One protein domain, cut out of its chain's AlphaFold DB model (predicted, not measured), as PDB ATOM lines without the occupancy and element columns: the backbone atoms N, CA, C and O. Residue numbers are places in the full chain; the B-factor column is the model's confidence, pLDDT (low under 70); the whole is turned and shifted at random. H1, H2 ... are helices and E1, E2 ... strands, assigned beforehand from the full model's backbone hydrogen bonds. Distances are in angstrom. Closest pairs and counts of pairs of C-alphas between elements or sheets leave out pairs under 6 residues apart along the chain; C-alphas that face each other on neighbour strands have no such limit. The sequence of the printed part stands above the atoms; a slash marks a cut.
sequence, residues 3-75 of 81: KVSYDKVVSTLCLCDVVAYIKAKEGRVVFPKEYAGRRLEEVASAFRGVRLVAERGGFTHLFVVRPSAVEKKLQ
ATOM      1  N   LYS A   3     -20.180  27.449  42.786       75.62
ATOM      2  CA  LYS A   3     -19.612  27.453  44.143       75.62
ATOM      3  C   LYS A   3     -18.945  28.798  44.410       75.62
ATOM      4  O   LYS A   3     -18.095  29.232  43.638       75.62
ATOM      5  N   VAL A   4     -19.336  29.452  45.495       76.88
ATOM      6  CA  VAL A   4     -18.856  30.784  45.876       76.88
ATOM      7  C   VAL A   4     -18.653  30.868  47.384       76.88
ATOM      8  O   VAL A   4     -19.304  30.169  48.156       76.88
ATOM      9  N   SER A   5     -17.741  31.735  47.822       78.38
ATOM     10  CA  SER A   5     -17.540  31.989  49.252       78.38
ATOM     11  C   SER A   5     -18.736  32.736  49.834       78.38
ATOM     12  O   SER A   5     -19.164  33.741  49.270       78.38
ATOM     13  N   TYR A   6     -19.239  32.283  50.986       77.94
ATOM     14  CA  TYR A   6     -20.383  32.906  51.663       77.94
ATOM     15  C   TYR A   6     -20.156  34.403  51.910       77.94
ATOM     16  O   TYR A   6     -21.041  35.213  51.660       77.94
ATOM     17  N   ASP A   7     -18.957  34.763  52.372       77.50
ATOM     18  CA  ASP A   7     -18.602  36.149  52.687       77.50
ATOM     19  C   ASP A   7     -18.683  37.056  51.449       77.50
ATOM     20  O   ASP A   7     -19.322  38.104  51.471       77.50
ATOM     21  N   LYS A   8     -18.173  36.563  50.313       75.88
ATOM     22  CA  LYS A   8     -18.269  37.238  49.014       75.88
ATOM     23  C   LYS A   8     -19.721  37.427  48.579       75.88
ATOM     24  O   LYS A   8     -20.075  38.488  48.090       75.88
ATOM     25  N   VAL A   9     -20.585  36.431  48.780       74.25
ATOM     26  CA  VAL A   9     -22.011  36.548  48.431       74.25
ATOM     27  C   VAL A   9     -22.693  37.643  49.248       74.25
ATOM     28  O   VAL A   9     -23.372  38.484  48.670       74.25
ATOM     29  N   VAL A  10     -22.501  37.648  50.568       75.31
ATOM     30  CA  VAL A  10     -23.167  38.603  51.470       75.31
ATOM     31  C   VAL A  10     -22.602  40.020  51.329       75.31
ATOM     32  O   VAL A  10     -23.349  40.982  51.465       75.31
ATOM     33  N   SER A  11     -21.311  40.153  51.021       77.06
ATOM     34  CA  SER A  11     -20.659  41.452  50.820       77.06
ATOM     35  C   SER A  11     -20.975  42.067  49.447       77.06
ATOM     36  O   SER A  11     -21.083  43.282  49.307       77.06
ATOM     37  N   THR A  12     -21.164  41.236  48.415       72.50
ATOM     38  CA  THR A  12     -21.366  41.695  47.030       72.50
ATOM     39  C   THR A  12     -22.838  41.818  46.623       72.50
ATOM     40  O   THR A  12     -23.175  42.676  45.803       72.50
ATOM     41  N   LEU A  13     -23.735  40.973  47.138       73.94
ATOM     42  CA  LEU A  13     -25.139  40.965  46.715       73.94
ATOM     43  C   LEU A  13     -26.016  41.776  47.665       73.94
ATOM     44  O   LEU A  13     -26.017  41.567  48.873       73.94
ATOM     45  N   CYS A  14     -26.839  42.656  47.092       71.56
ATOM     46  CA  CYS A  14     -27.900  43.305  47.850       71.56
ATOM     47  C   CYS A  14     -29.049  42.317  48.067       71.56
ATOM     48  O   CYS A  14     -29.383  41.541  47.170       71.56
ATOM     49  N   LEU A  15     -29.728  42.408  49.213       70.19
ATOM     50  CA  LEU A  15     -30.906  41.580  49.515       70.19
ATOM     51  C   LEU A  15     -31.998  41.686  48.433       70.19
ATOM     52  O   LEU A  15     -32.679  40.708  48.159       70.19
ATOM     53  N   CYS A  16     -32.116  42.836  47.760       75.19
ATOM     54  CA  CYS A  16     -33.069  43.074  46.669       75.19
ATOM     55  C   CYS A  16     -32.814  42.215  45.413       75.19
ATOM     56  O   CYS A  16     -33.731  41.980  44.622       75.19
ATOM     57  N   ASP A  17     -31.570  41.769  45.217       76.19
ATOM     58  CA  ASP A  17     -31.146  40.945  44.081       76.19
ATOM     59  C   ASP A  17     -31.340  39.437  44.350       76.19
ATOM     60  O   ASP A  17     -31.314  38.622  43.417       76.19
ATOM     61  N   VAL A  18     -31.548  39.065  45.620       82.38
ATOM     62  CA  VAL A  18     -31.765  37.687  46.071       82.38
ATOM     63  C   VAL A  18     -33.248  37.348  45.954       82.38
ATOM     64  O   VAL A  18     -34.101  37.931  46.611       82.38
ATOM     65  N   VAL A  19     -33.554  36.375  45.101       85.81
ATOM     66  CA  VAL A  19     -34.906  35.849  44.878       85.81
ATOM     67  C   VAL A  19     -35.291  34.874  45.984       85.81
ATOM     68  O   VAL A  19     -36.421  34.882  46.458       85.81
ATOM     69  N   ALA A  20     -34.349  34.023  46.388       87.81
ATOM     70  CA  ALA A  20     -34.565  33.065  47.457       87.81
ATOM     71  C   ALA A  20     -33.257  32.742  48.167       87.81
ATOM     72  O   ALA A  20     -32.191  32.665  47.553       87.81
ATOM     73  N   TYR A  21     -33.361  32.499  49.466       89.56
ATOM     74  CA  TYR A  21     -32.269  31.999  50.280       89.56
ATOM     75  C   TYR A  21     -32.701  30.702  50.950       89.56
ATOM     76  O   TYR A  21     -33.708  30.660  51.655       89.56
ATOM     77  N   ILE A  22     -31.928  29.648  50.723       92.50
ATOM     78  CA  ILE A  22     -32.197  28.305  51.217       92.50
ATOM     79  C   ILE A  22     -30.962  27.840  51.978       92.50
ATOM     80  O   ILE A  22     -29.842  27.891  51.478       92.50
ATOM     81  N   LYS A  23     -31.163  27.353  53.195       92.88
ATOM     82  CA  LYS A  23     -30.126  26.722  54.006       92.88
ATOM     83  C   LYS A  23     -30.424  25.238  54.079       92.88
ATOM     84  O   LYS A  23     -31.538  24.851  54.425       92.88
ATOM     85  N   ALA A  24     -29.427  24.412  53.815       93.69
ATOM     86  CA  ALA A  24     -29.504  22.970  53.920       93.69
ATOM     87  C   ALA A  24     -28.380  22.413  54.792       93.69
ATOM     88  O   ALA A  24     -27.317  23.015  54.935       93.69
ATOM     89  N   LYS A  25     -28.631  21.250  55.380       93.25
ATOM     90  CA  LYS A  25     -27.653  20.424  56.077       93.25
ATOM     91  C   LYS A  25     -27.763  19.019  55.499       93.25
ATOM     92  O   LYS A  25     -28.875  18.511  55.373       93.25
ATOM     93  N   GLU A  26     -26.640  18.436  55.088       90.06
ATOM     94  CA  GLU A  26     -26.600  17.070  54.531       90.06
ATOM     95  C   GLU A  26     -27.598  16.870  53.367       90.06
ATOM     96  O   GLU A  26     -28.317  15.878  53.279       90.06
ATOM     97  N   GLY A  27     -27.711  17.874  52.486       87.56
ATOM     98  CA  GLY A  27     -28.612  17.845  51.324       87.56
ATOM     99  C   GLY A  27     -30.101  18.063  51.634       87.56
ATOM    100  O   GLY A  27     -30.907  18.146  50.702       87.56
ATOM    101  N   ARG A  28     -30.483  18.213  52.908       92.88
ATOM    102  CA  ARG A  28     -31.855  18.523  53.333       92.88
ATOM    103  C   ARG A  28     -31.993  19.972  53.746       92.88
ATOM    104  O   ARG A  28     -31.174  20.496  54.493       92.88
ATOM    105  N   VAL A  29     -33.056  20.619  53.295       93.50
ATOM    106  CA  VAL A  29     -33.349  22.001  53.655       93.50
ATOM    107  C   VAL A  29     -33.710  22.089  55.138       93.50
ATOM    108  O   VAL A  29     -34.505  21.307  55.649       93.50
ATOM    109  N   VAL A  30     -33.103  23.047  55.829       94.00
ATOM    110  CA  VAL A  30     -33.394  23.416  57.223       94.00
ATOM    111  C   VAL A  30     -34.023  24.810  57.318       94.00
ATOM    112  O   VAL A  30     -34.628  25.144  58.332       94.00
ATOM    113  N   PHE A  31     -33.892  25.629  56.268       90.88
ATOM    114  CA  PHE A  31     -34.535  26.935  56.143       90.88
ATOM    115  C   PHE A  31     -34.744  27.295  54.659       90.88
ATOM    116  O   PHE A  31     -33.848  27.011  53.862       90.88
ATOM    117  N   PRO A  32     -35.844  27.968  54.272       87.75
ATOM    118  CA  PRO A  32     -36.970  28.395  55.110       87.75
ATOM    119  C   PRO A  32     -37.818  27.211  55.593       87.75
ATOM    120  O   PRO A  32     -37.741  26.115  55.035       87.75
ATOM    121  N   LYS A  33     -38.598  27.418  56.667       88.44
ATOM    122  CA  LYS A  33     -39.408  26.355  57.303       88.44
ATOM    123  C   LYS A  33     -40.383  25.692  56.327       88.44
ATOM    124  O   LYS A  33     -40.630  24.502  56.448       88.44
ATOM    125  N   GLU A  34     -40.864  26.444  55.341       89.25
ATOM    126  CA  GLU A  34     -41.762  25.980  54.272       89.25
ATOM    127  C   GLU A  34     -41.195  24.800  53.473       89.25
ATOM    128  O   GLU A  34     -41.942  23.963  52.971       89.25
ATOM    129  N   TYR A  35     -39.867  24.709  53.377       90.56
ATOM    130  CA  TYR A  35     -39.178  23.644  52.654       90.56
ATOM    131  C   TYR A  35     -38.388  22.713  53.575       90.56
ATOM    132  O   TYR A  35     -37.676  21.839  53.081       90.56
ATOM    133  N   ALA A  36     -38.486  22.882  54.896       90.50
ATOM    134  CA  ALA A  36     -37.719  22.088  55.844       90.50
ATOM    135  C   ALA A  36     -37.962  20.580  55.639       90.50
ATOM    136  O   ALA A  36     -39.091  20.125  55.473       90.50
ATOM    137  N   GLY A  37     -36.882  19.799  55.610       89.94
ATOM    138  CA  GLY A  37     -36.910  18.354  55.369       89.94
ATOM    139  C   GLY A  37     -36.930  17.935  53.894       89.94
ATOM    140  O   GLY A  37     -36.639  16.769  53.613       89.94
ATOM    141  N   ARG A  38     -37.193  18.852  52.950       92.69
ATOM    142  CA  ARG A  38     -37.115  18.576  51.504       92.69
ATOM    143  C   ARG A  38     -35.670  18.527  51.010       92.69
ATOM    144  O   ARG A  38     -34.762  19.074  51.637       92.69
ATOM    145  N   ARG A  39     -35.453  17.884  49.859       92.75
ATOM    146  CA  ARG A  39     -34.142  17.861  49.193       92.75
ATOM    147  C   ARG A  39     -33.809  19.242  48.634       92.75
ATOM    148  O   ARG A  39     -34.645  19.864  47.980       92.75
ATOM    149  N   LEU A  40     -32.572  19.690  48.851       89.06
ATOM    150  CA  LEU A  40     -32.091  20.989  48.376       89.06
ATOM    151  C   LEU A  40     -32.280  21.153  46.863       89.06
ATOM    152  O   LEU A  40     -32.705  22.213  46.425       89.06
ATOM    153  N   GLU A  41     -31.999  20.116  46.073       87.56
ATOM    154  CA  GLU A  41     -32.090  20.178  44.608       87.56
ATOM    155  C   GLU A  41     -33.518  20.346  44.085       87.56
ATOM    156  O   GLU A  41     -33.734  21.080  43.120       87.56
ATOM    157  N   GLU A  42     -34.499  19.726  44.740       89.88
ATOM    158  CA  GLU A  42     -35.908  19.882  44.374       89.88
ATOM    159  C   GLU A  42     -36.383  21.306  44.637       89.88
ATOM    160  O   GLU A  42     -36.958  21.960  43.768       89.88
ATOM    161  N   VAL A  43     -36.056  21.826  45.821       89.38
ATOM    162  CA  VAL A  43     -36.403  23.194  46.213       89.38
ATOM    163  C   VAL A  43     -35.680  24.194  45.314       89.38
ATOM    164  O   VAL A  43     -36.301  25.118  44.805       89.38
ATOM    165  N   ALA A  44     -34.393  23.976  45.031       86.81
ATOM    166  CA  ALA A  44     -33.614  24.803  44.115       86.81
ATOM    167  C   ALA A  44     -34.207  24.834  42.702       86.81
ATOM    168  O   ALA A  44     -34.129  25.862  42.026       86.81
ATOM    169  N   SER A  45     -34.786  23.718  42.253       86.94
ATOM    170  CA  SER A  45     -35.381  23.589  40.922       86.94
ATOM    171  C   SER A  45     -36.666  24.391  40.748       86.94
ATOM    172  O   SER A  45     -36.953  24.817  39.632       86.94
ATOM    173  N   ALA A  46     -37.370  24.689  41.842       87.75
ATOM    174  CA  ALA A  46     -38.561  25.534  41.823       87.75
ATOM    175  C   ALA A  46     -38.256  27.014  41.525       87.75
ATOM    176  O   ALA A  46     -39.135  27.743  41.067       87.75
ATOM    177  N   PHE A  47     -37.018  27.468  41.748       85.81
ATOM    178  CA  PHE A  47     -36.642  28.862  41.528       85.81
ATOM    179  C   PHE A  47     -35.954  29.067  40.175       85.81
ATOM    180  O   PHE A  47     -34.999  28.368  39.809       85.81
ATOM    181  N   ARG A  48     -36.409  30.097  39.451       81.88
ATOM    182  CA  ARG A  48     -35.763  30.605  38.235       81.88
ATOM    183  C   ARG A  48     -34.730  31.669  38.607       81.88
ATOM    184  O   ARG A  48     -35.076  32.695  39.183       81.88
ATOM    185  N   GLY A  49     -33.467  31.422  38.272       83.88
ATOM    186  CA  GLY A  49     -32.362  32.335  38.555       83.88
ATOM    187  C   GLY A  49     -31.016  31.622  38.617       83.88
ATOM    188  O   GLY A  49     -30.926  30.403  38.441       83.88
ATOM    189  N   VAL A  50     -29.962  32.389  38.888       84.75
ATOM    190  CA  VAL A  50     -28.622  31.834  39.082       84.75
ATOM    191  C   VAL A  50     -28.507  31.307  40.504       84.75
ATOM    192  O   VAL A  50     -28.845  31.987  41.470       84.75
ATOM    193  N   ARG A  51     -28.029  30.069  40.620       88.06
ATOM    194  CA  ARG A  51     -27.899  29.333  41.879       88.06
ATOM    195  C   ARG A  51     -26.462  29.406  42.374       88.06
ATOM    196  O   ARG A  51     -25.583  28.745  41.808       88.06
ATOM    197  N   LEU A  52     -26.250  30.188  43.422       86.50
ATOM    198  CA  LEU A  52     -24.975  30.350  44.106       86.50
ATOM    199  C   LEU A  52     -24.962  29.479  45.357       86.50
ATOM    200  O   LEU A  52     -25.823  29.623  46.219       86.50
ATOM    201  N   VAL A  53     -23.998  28.571  45.453       88.06
ATOM    202  CA  VAL A  53     -23.859  27.660  46.590       88.06
ATOM    203  C   VAL A  53     -22.618  28.037  47.376       88.06
ATOM    204  O   VAL A  53     -21.525  28.111  46.820       88.06
ATOM    205  N   ALA A  54     -22.792  28.237  48.674       87.19
ATOM    206  CA  ALA A  54     -21.721  28.492  49.617       87.19
ATOM    207  C   ALA A  54     -21.806  27.508  50.782       87.19
ATOM    208  O   ALA A  54     -22.892  27.159  51.232       87.19
ATOM    209  N   GLU A  55     -20.667  27.072  51.300       87.81
ATOM    210  CA  GLU A  55     -20.605  26.175  52.455       87.81
ATOM    211  C   GLU A  55     -20.067  26.974  53.649       87.81
ATOM    212  O   GLU A  55     -19.022  27.618  53.545       87.81
ATOM    213  N   ARG A  56     -20.800  27.006  54.770       87.25
ATOM    214  CA  ARG A  56     -20.373  27.716  55.988       87.25
ATOM    215  C   ARG A  56     -20.917  27.024  57.234       87.25
ATOM    216  O   ARG A  56     -22.105  26.730  57.322       87.25
ATOM    217  N   GLY A  57     -20.044  26.759  58.209       85.62
ATOM    218  CA  GLY A  57     -20.431  26.180  59.503       85.62
ATOM    219  C   GLY A  57     -21.117  24.810  59.406       85.62
ATOM    220  O   GLY A  57     -22.024  24.536  60.185       85.62
ATOM    221  N   GLY A  58     -20.748  23.986  58.419       88.06
ATOM    222  CA  GLY A  58     -21.371  22.677  58.174       88.06
ATOM    223  C   GLY A  58     -22.748  22.736  57.502       88.06
ATOM    224  O   GLY A  58     -23.444  21.724  57.436       88.06
ATOM    225  N   PHE A  59     -23.155  23.907  57.006       92.25
ATOM    226  CA  PHE A  59     -24.384  24.093  56.244       92.25
ATOM    227  C   PHE A  59     -24.084  24.501  54.806       92.25
ATOM    228  O   PHE A  59     -23.146  25.247  54.524       92.25
ATOM    229  N   THR A  60     -24.947  24.055  53.905       91.88
ATOM    230  CA  THR A  60     -25.004  24.504  52.520       91.88
ATOM    231  C   THR A  60     -25.974  25.677  52.430       91.88
ATOM    232  O   THR A  60     -27.153  25.559  52.753       91.88
ATOM    233  N   HIS A  61     -25.483  26.819  51.986       91.50
ATOM    234  CA  HIS A  61     -26.235  28.041  51.760       91.50
ATOM    235  C   HIS A  61     -26.419  28.226  50.258       91.50
ATOM    236  O   HIS A  61     -25.456  28.449  49.528       91.50
ATOM    237  N   LEU A  62     -27.654  28.120  49.797       90.44
ATOM    238  CA  LEU A  62     -28.038  28.349  48.418       90.44
ATOM    239  C   LEU A  62     -28.713  29.716  48.315       90.44
ATOM    240  O   LEU A  62     -29.757  29.959  48.918       90.44
ATOM    241  N   PHE A  63     -28.129  30.590  47.510       89.50
ATOM    242  CA  PHE A  63     -28.692  31.881  47.151       89.50
ATOM    243  C   PHE A  63     -29.141  31.802  45.700       89.50
ATOM    244  O   PHE A  63     -28.337  31.544  44.800       89.50
ATOM    245  N   VAL A  64     -30.431  31.999  45.472       88.62
ATOM    246  CA  VAL A  64     -30.975  32.154  44.130       88.62
ATOM    247  C   VAL A  64     -31.083  33.636  43.857       88.62
ATOM    248  O   VAL A  64     -31.777  34.350  44.575       88.62
ATOM    249  N   VAL A  65     -30.382  34.102  42.834       87.06
ATOM    250  CA  VAL A  65     -30.298  35.522  42.494       87.06
ATOM    251  C   VAL A  65     -30.725  35.759  41.058       87.06
ATOM    252  O   VAL A  65     -30.676  34.857  40.211       87.06
ATOM    253  N   ARG A  66     -31.161  36.988  40.771       83.00
ATOM    254  CA  ARG A  66     -31.512  37.366  39.400       83.00
ATOM    255  C   ARG A  66     -30.261  37.331  38.510       83.00
ATOM    256  O   ARG A  66     -29.203  37.784  38.949       83.00
ATOM    257  N   PRO A  67     -30.369  36.858  37.257       75.38
ATOM    258  CA  PRO A  67     -29.229  36.781  36.340       75.38
ATOM    259  C   PRO A  67     -28.537  38.137  36.142       75.38
ATOM    260  O   PRO A  67     -27.318  38.215  36.257       75.38
ATOM    261  N   SER A  68     -29.305  39.228  36.032       71.06
ATOM    262  CA  SER A  68     -28.756  40.583  35.883       71.06
ATOM    263  C   SER A  68     -27.864  41.037  37.047       71.06
ATOM    264  O   SER A  68     -26.989  41.877  36.852       71.06
ATOM    265  N   ALA A  69     -28.066  40.507  38.258       67.50
ATOM    266  CA  ALA A  69     -27.224  40.821  39.412       67.50
ATOM    267  C   ALA A  69     -25.895  40.055  39.373       67.50
ATOM    268  O   ALA A  69     -24.861  40.585  39.772       67.50
ATOM    269  N   VAL A  70     -25.908  38.827  38.850       67.94
ATOM    270  CA  VAL A  70     -24.693  38.024  38.664       67.94
ATOM    271  C   VAL A  70     -23.811  38.632  37.589       67.94
ATOM    272  O   VAL A  70     -22.620  38.797  37.818       67.94
ATOM    273  N   GLU A  71     -24.393  39.044  36.466       65.31
ATOM    274  CA  GLU A  71     -23.649  39.687  35.378       65.31
ATOM    275  C   GLU A  71     -23.027  41.024  35.795       65.31
ATOM    276  O   GLU A  71     -21.924  41.341  35.378       65.31
ATOM    277  N   LYS A  72     -23.700  41.803  36.649       61.91
ATOM    278  CA  LYS A  72     -23.202  43.126  37.061       61.91
ATOM    279  C   LYS A  72     -22.268  43.103  38.266       61.91
ATOM    280  O   LYS A  72     -21.431  43.991  38.387       61.91
ATOM    281  N   LYS A  73     -22.451  42.160  39.196       62.78
ATOM    282  CA  LYS A  73     -21.767  42.184  40.503       62.78
ATOM    283  C   LYS A  73     -20.895  40.966  40.764       62.78
ATOM    284  O   LYS A  73     -19.967  41.044  41.558       62.78
ATOM    285  N   LEU A  74     -21.208  39.836  40.136       60.66
ATOM    286  CA  LEU A  74     -20.600  38.545  40.447       60.66
ATOM    287  C   LEU A  74     -19.846  37.933  39.270       60.66
ATOM    288  O   LEU A  74     -19.436  36.773  39.367       60.66
ATOM    289  N   GLN A  75     -19.655  38.698  38.190       57.66
ATOM    290  CA  GLN A  75     -18.771  38.312  37.108       57.66
ATOM    291  C   GLN A  75     -17.455  37.810  37.721       57.66
ATOM    292  O   GLN A  75     -16.856  38.504  38.554       57.66
TER     293      GLN A  75
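AT A GLANCE: This is residues 3 to 75 of the 81 residues of an uncharacterized protein of Pyrobaculum sp (UniProt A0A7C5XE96). One strongly twisted sheet of four strands makes the core, with a short helix on each of its two faces, H1 over the edge strand E3 on one face and H2 on the other, while a third short helix, H3, follows E4 and only grazes the sheet. The sheet is built of two hairpins, E1 with E2 and E3 with E4, joined side by side through E1 and E4. The 73 printed residues hold three named helices and four named strands in the order H1 E1 E2 H2 E3 E4 H3; the sheet's order is E2 E1 E4 E3, antiparallel throughout, and the class is mixed, helices and strands. The whole is compact, with a radius of gyration of the C-alphas of 11.6 A, and rounded, spanning 34 by 25 by 17 A.

IN THESE COORDINATES: H1 is residues 6 to 12, 10.0 A long, beginning at C-alpha 6 at (-20.383, 32.906, 51.663). E1, residues 18 to 25, is 20.4 A long, and E2, residues 28 to 31, is 9.3 A. H2 is residues 40 to 46, 10.3 A long. E3, residues 50 to 56, is 19.3 A long and begins at C-alpha 50 at (-28.622, 31.834, 39.082); E4, residues 59 to 65, is 18.8 A. H3, residues 67 to 73, is 10.1 A long and ends at C-alpha 73 at (-21.767, 42.184, 40.503).

HOW THE PARTS SIT: E1 and E4, the inner strands, are antiparallel at 164 degrees, with N 22 and O 62 at 2.8 A within hydrogen-bond range. E4 and E3, a hairpin, are antiparallel at 156 degrees, with N 54 and O 61 at 2.8 A. The hairpin of E1 and E2 is antiparallel at 125 degrees, with N 30 and O 23 at 2.8 A. H1 is on the sheet over E3 at a height over the sheet of 9.5 A, and only just stands up from it, rising 43 degrees; their closest C-alphas are those of Tyr 6 and Ala 54, 5.0 A apart. H2 is on the opposite face; its closest C-alpha to E2 is Leu 40, 5.5 A from that of Val 29. H3 only grazes the sheet with residues 67 to 70; the C-alphas of Pro 67 and Val 50, the closest of H3 and E3, are 5.7 A apart. H1 and H3 are close but not clearly touching, about perpendicular at 80 degrees, with the closest C-alphas, those of Thr 12 and Lys 73, 6.6 A apart. H1 and H2 are apart, as are H2 and H3. In H1, H2 and H3 every O i to N i+4 pair is within hydrogen-bond range.

THE WHOLE: The two C-alphas farthest apart, those of Gly 37 and Lys 72, are 33.7 A apart. The printed part has no cut, and no link is long. The mean pLDDT of the printed part is 83.2; residues 69 to 75 are under 70.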